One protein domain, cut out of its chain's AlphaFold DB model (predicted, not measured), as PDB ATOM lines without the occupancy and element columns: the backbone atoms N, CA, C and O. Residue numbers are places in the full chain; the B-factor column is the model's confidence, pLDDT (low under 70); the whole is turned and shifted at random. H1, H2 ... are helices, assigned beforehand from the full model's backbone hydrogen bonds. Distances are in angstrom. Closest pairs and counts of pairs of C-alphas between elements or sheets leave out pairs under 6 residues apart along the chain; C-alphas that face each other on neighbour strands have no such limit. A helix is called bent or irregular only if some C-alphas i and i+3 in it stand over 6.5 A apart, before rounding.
ATOM      1  N   ILE A  69     -27.933  73.104  27.173       77.94
ATOM      2  CA  ILE A  69     -28.383  72.263  26.060       77.94
ATOM      3  C   ILE A  69     -27.966  70.807  26.304       77.94
ATOM      4  O   ILE A  69     -28.811  69.918  26.206       77.94
ATOM      5  N   SER A  70     -26.722  70.555  26.720       67.88
ATOM      6  CA  SER A  70     -26.227  69.207  27.024       67.88
ATOM      7  C   SER A  70     -26.949  68.583  28.224       67.88
ATOM      8  O   SER A  70     -27.343  67.418  28.173       67.88
ATOM      9  N   ALA A  71     -27.233  69.364  29.270       79.56
ATOM     10  CA  ALA A  71     -28.036  68.917  30.409       79.56
ATOM     11  C   ALA A  71     -29.505  68.628  30.038       79.56
ATOM     12  O   ALA A  71     -30.160  67.805  30.680       79.56
ATOM     13  N   CYS A  72     -30.047  69.306  29.024       81.69
ATOM     14  CA  CYS A  72     -31.391  69.043  28.512       81.69
ATOM     15  C   CYS A  72     -31.426  67.744  27.691       81.69
ATOM     16  O   CYS A  72     -32.257  66.871  27.950       81.69
ATOM     17  N   LEU A  73     -30.471  67.582  26.770       76.81
ATOM     18  CA  LEU A  73     -30.310  66.384  25.944       76.81
ATOM     19  C   LEU A  73     -30.078  65.133  26.795       76.81
ATOM     20  O   LEU A  73     -30.737  64.124  26.572       76.81
ATOM     21  N   SER A  74     -29.232  65.202  27.825       70.75
ATOM     22  CA  SER A  74     -28.984  64.056  28.712       70.75
ATOM     23  C   SER A  74     -30.237  63.626  29.479       70.75
ATOM     24  O   SER A  74     -30.515  62.433  29.603       70.75
ATOM     25  N   LYS A  75     -31.064  64.578  29.933       82.69
ATOM     26  CA  LYS A  75     -32.369  64.275  30.543       82.69
ATOM     27  C   LYS A  75     -33.329  63.629  29.547       82.69
ATOM     28  O   LYS A  75     -34.082  62.738  29.932       82.69
ATOM     29  N   GLN A  76     -33.315  64.070  28.294       78.81
ATOM     30  CA  GLN A  76     -34.164  63.522  27.242       78.81
ATOM     31  C   GLN A  76     -33.733  62.103  26.852       78.81
ATOM     32  O   GLN A  76     -34.576  61.211  26.825       78.81
ATOM     33  N   VAL A  77     -32.433  61.859  26.674       76.88
ATOM     34  CA  VAL A  77     -31.867  60.517  26.450       76.88
ATOM     35  C   VAL A  77     -32.218  59.584  27.606       76.88
ATOM     36  O   VAL A  77     -32.724  58.492  27.369       76.88
ATOM     37  N   ARG A  78     -32.067  60.030  28.860       80.50
ATOM     38  CA  ARG A  78     -32.427  59.227  30.038       80.50
ATOM     39  C   ARG A  78     -33.917  58.879  30.080       80.50
ATOM     40  O   ARG A  78     -34.280  57.778  30.479       80.50
ATOM     41  N   ARG A  79     -34.790  59.801  29.657       77.50
ATOM     42  CA  ARG A  79     -36.233  59.542  29.525       77.50
ATOM     43  C   ARG A  79     -36.524  58.513  28.441       77.50
ATOM     44  O   ARG A  79     -37.306  57.609  28.697       77.50
ATOM     45  N   TYR A  80     -35.889  58.623  27.273       70.25
ATOM     46  CA  TYR A  80     -36.037  57.623  26.216       70.25
ATOM     47  C   TYR A  80     -35.527  56.259  26.668       70.25
ATOM     48  O   TYR A  80     -36.267  55.295  26.563       70.25
ATOM     49  N   GLN A  81     -34.340  56.178  27.268       69.38
ATOM     50  CA  GLN A  81     -33.804  54.930  27.819       69.38
ATOM     51  C   GLN A  81     -34.738  54.308  28.863       69.38
ATOM     52  O   GLN A  81     -34.990  53.110  28.815       69.38
ATOM     53  N   ASN A  82     -35.305  55.103  29.774       70.38
ATOM     54  CA  ASN A  82     -36.273  54.594  30.746       70.38
ATOM     55  C   ASN A  82     -37.570  54.129  30.073       70.38
ATOM     56  O   ASN A  82     -38.067  53.060  30.411       70.38
ATOM     57  N   ASN A  83     -38.087  54.878  29.099       69.38
ATOM     58  CA  ASN A  83     -39.271  54.480  28.337       69.38
ATOM     59  C   ASN A  83     -39.022  53.224  27.489       69.38
ATOM     60  O   ASN A  83     -39.939  52.432  27.350       69.38
ATOM     61  N   LEU A  84     -37.805  53.016  26.972       61.41
ATOM     62  CA  LEU A  84     -37.393  51.790  26.276       61.41
ATOM     63  C   LEU A  84     -37.275  50.592  27.234       61.41
ATOM     64  O   LEU A  84     -37.652  49.483  26.879       61.41
ATOM     65  N   LYS A  85     -36.814  50.803  28.470       63.38
ATOM     66  CA  LYS A  85     -36.825  49.750  29.503       63.38
ATOM     67  C   LYS A  85     -38.248  49.358  29.921       63.38
ATOM     68  O   LYS A  85     -38.514  48.198  30.188       63.38
ATOM     69  N   HIS A  86     -39.171  50.325  29.940       60.25
ATOM     70  CA  HIS A  86     -40.574  50.111  30.323       60.25
ATOM     71  C   HIS A  86     -41.499  49.790  29.139       60.25
ATOM     72  O   HIS A  86     -42.642  49.385  29.354       60.25
ATOM     73  N   SER A  87     -41.052  49.973  27.889       61.56
ATOM     74  CA  SER A  87     -41.754  49.423  26.732       61.56
ATOM     75  C   SER A  87     -41.744  47.915  26.897       61.56
ATOM     76  O   SER A  87     -40.682  47.366  27.166       61.56
ATOM     77  N   GLY A  88     -42.922  47.290  26.820       62.12
ATOM     78  CA  GLY A  88     -43.287  46.007  27.440       62.12
ATOM     79  C   GLY A  88     -42.445  44.760  27.142       62.12
ATOM     80  O   GLY A  88     -42.881  43.679  27.496       62.12
ATOM     81  N   ILE A  89     -41.267  44.891  26.546       66.19
ATOM     82  CA  ILE A  89     -40.259  43.866  26.289       66.19
ATOM     83  C   ILE A  89     -39.809  43.174  27.585       66.19
ATOM     84  O   ILE A  89     -39.741  41.953  27.595       66.19
ATOM     85  N   GLU A  90     -39.546  43.898  28.681       67.06
ATOM     86  CA  GLU A  90     -39.157  43.268  29.964       67.06
ATOM     87  C   GLU A  90     -40.285  42.396  30.558       67.06
ATOM     88  O   GLU A  90     -40.045  41.217  30.821       67.06
ATOM     89  N   PRO A  91     -41.531  42.899  30.705       74.19
ATOM     90  CA  PRO A  91     -42.671  42.071  31.093       74.19
ATOM     91  C   PRO A  91     -42.944  40.903  30.138       74.19
ATOM     92  O   PRO A  91     -43.281  39.815  30.596       74.19
ATOM     93  N   LEU A  92     -42.796  41.106  28.824       72.00
ATOM     94  CA  LEU A  92     -43.014  40.062  27.821       72.00
ATOM     95  C   LEU A  92     -41.946  38.969  27.914       72.00
ATOM     96  O   LEU A  92     -42.281  37.793  27.841       72.00
ATOM     97  N   LYS A  93     -40.683  39.353  28.139       74.38
ATOM     98  CA  LYS A  93     -39.565  38.431  28.354       74.38
ATOM     99  C   LYS A  93     -39.775  37.605  29.620       74.38
ATOM    100  O   LYS A  93     -39.700  36.382  29.563       74.38
ATOM    101  N   ALA A  94     -40.129  38.251  30.731       73.69
ATOM    102  CA  ALA A  94     -40.441  37.557  31.978       73.69
ATOM    103  C   ALA A  94     -41.640  36.606  31.820       73.69
ATOM    104  O   ALA A  94     -41.630  35.495  32.345       73.69
ATOM    105  N   HIS A  95     -42.661  37.012  31.061       74.88
ATOM    106  CA  HIS A  95     -43.804  36.158  30.755       74.88
ATOM    107  C   HIS A  95     -43.420  34.965  29.868       74.88
ATOM    108  O   HIS A  95     -43.839  33.847  30.156       74.88
ATOM    109  N   SER A  96     -42.585  35.163  28.842       74.44
ATOM    110  CA  SER A  96     -42.071  34.059  28.023       74.44
ATOM    111  C   SER A  96     -41.195  33.104  28.830       74.44
ATOM    112  O   SER A  96     -41.358  31.899  28.709       74.44
ATOM    113  N   GLU A  97     -40.328  33.616  29.708       77.56
ATOM    114  CA  GLU A  97     -39.500  32.793  30.597       77.56
ATOM    115  C   GLU A  97     -40.365  31.987  31.576       77.56
ATOM    116  O   GLU A  97     -40.093  30.814  31.825       77.56
ATOM    117  N   HIS A  98     -41.443  32.584  32.092       76.88
ATOM    118  CA  HIS A  98     -42.412  31.884  32.930       76.88
ATOM    119  C   HIS A  98     -43.129  30.764  32.169       76.88
ATOM    120  O   HIS A  98     -43.166  29.638  32.658       76.88
ATOM    121  N   MET A  99     -43.653  31.040  30.969       81.50
ATOM    122  CA  MET A  99     -44.314  30.017  30.149       81.50
ATOM    123  C   MET A  99     -43.352  28.893  29.746       81.50
ATOM    124  O   MET A  99     -43.731  27.726  29.785       81.50
ATOM    125  N   LEU A 100     -42.098  29.217  29.417       76.25
ATOM    126  CA  LEU A 100     -41.063  28.217  29.136       76.25
ATOM    127  C   LEU A 100     -40.784  27.336  30.358       76.25
ATOM    128  O   LEU A 100     -40.662  26.123  30.214       76.25
ATOM    129  N   ASN A 101     -40.731  27.911  31.562       73.06
ATOM    130  CA  ASN A 101     -40.557  27.139  32.792       73.06
ATOM    131  C   ASN A 101     -41.776  26.261  33.120       73.06
ATOM    132  O   ASN A 101     -41.600  25.134  33.578       73.06
ATOM    133  N   GLU A 102     -42.999  26.735  32.872       73.50
ATOM    134  CA  GLU A 102     -44.213  25.923  33.031       73.50
ATOM    135  C   GLU A 102     -44.242  24.744  32.055       73.50
ATOM    136  O   GLU A 102     -44.476  23.614  32.483       73.50
ATOM    137  N   LEU A 103     -43.939  24.978  30.774       72.00
ATOM    138  CA  LEU A 103     -43.816  23.915  29.771       72.00
ATOM    139  C   LEU A 103     -42.731  22.915  30.172       72.00
ATOM    140  O   LEU A 103     -42.974  21.713  30.206       72.00
ATOM    141  N   ARG A 104     -41.558  23.406  30.575       64.44
ATOM    142  CA  ARG A 104     -40.447  22.579  31.053       64.44
ATOM    143  C   ARG A 104     -40.853  21.681  32.228       64.44
ATOM    144  O   ARG A 104     -40.485  20.508  32.253       64.44
ATOM    145  N   HIS A 105     -41.631  22.203  33.176       62.06
ATOM    146  CA  HIS A 105     -42.167  21.414  34.285       62.06
ATOM    147  C   HIS A 105     -43.198  20.373  33.835       62.06
ATOM    148  O   HIS A 105     -43.196  19.266  34.371       62.06
ATOM    149  N   GLN A 106     -44.042  20.690  32.850       59.75
ATOM    150  CA  GLN A 106     -44.979  19.727  32.263       59.75
ATOM    151  C   GLN A 106     -44.246  18.584  31.545       59.75
ATOM    152  O   GLN A 106     -44.586  17.430  31.778       59.75
ATOM    153  N   TYR A 107     -43.193  18.873  30.773       59.50
ATOM    154  CA  TYR A 107     -42.345  17.854  30.134       59.50
ATOM    155  C   TYR A 107     -41.536  17.028  31.142       59.50
ATOM    156  O   TYR A 107     -41.392  15.823  30.995       59.50
ATOM    157  N   GLN A 108     -41.051  17.625  32.233       52.06
ATOM    158  CA  GLN A 108     -40.441  16.847  33.324       52.06
ATOM    159  C   GLN A 108     -41.411  15.858  33.980       52.06
ATOM    160  O   GLN A 108     -40.972  14.875  34.574       52.06
ATOM    161  N   GLN A 109     -42.711  16.145  33.921       50.75
ATOM    162  CA  GLN A 109     -43.769  15.299  34.467       50.75
ATOM    163  C   GLN A 109     -44.416  14.393  33.415       50.75
ATOM    164  O   GLN A 109     -45.200  13.521  33.796       50.75
ATOM    165  N   SER A 110     -44.116  14.565  32.122       53.78
ATOM    166  CA  SER A 110     -44.645  13.687  31.085       53.78
ATOM    167  C   SER A 110     -44.019  12.306  31.239       53.78
ATOM    168  O   SER A 110     -42.815  12.122  31.092       53.78
TER     169      SER A 110
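AT A GLANCE: This is residues 69 to 110 of the 285 residues of an uncharacterized protein of Pseudoalteromonas luteoviolacea (UniProt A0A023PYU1). Two long helices, H1 and H2, follow each other end to end as a thin rod, joined by a tight link at residues 87 and 88, where the rod makes a very wide, shallow V. No part folds back on another, and residues 69 to 110 stand free along the whole length. The printed part has 42 residues with two named helices, H1 then H2, and no named strand; the class is all helix. The whole is extended, with a radius of gyration of the C-alphas of 18.2 A and spans of 61 by 11 by 5 A.

HOW THE PARTS SIT: H1, residues 69 to 86, comes first along the printed part. After the tight link of 2 residues, Ser 87 and Gly 88, comes H2, residues 89 to 109. H1 and H2 meet only through their link. Their centres are at (-33.365, 60.568, 28.315) for H1 and (-41.953, 29.956, 30.867) for H2. In H1 and H2 every O i to N i+4 pair is within hydrogen-bond range.

IN THESE COORDINATES: H1 has 18 residues and begins at C-alpha 69, at (-28.383, 72.263, 26.060). It ends at C-alpha 86, at (-40.574, 50.111, 30.323), 25.6 A from its first C-alpha. H2, with 21 residues the longest helix, measures 29.9 A from C-alpha 89, at (-40.259, 43.866, 26.289), to C-alpha 109, at (-43.769, 15.299, 34.467). Neither helix is bent.

THE WHOLE: The two C-alphas farthest apart are those of Ile 69 and Ser 110, the first and last printed residues, at 61.0 A. The printed part has no cut and no long link. The mean pLDDT of the printed part is 70.2. In this predicted model 17 printed residues are under 70: residues 70 and 81, residues 83 to 90 and residues 104 to 110.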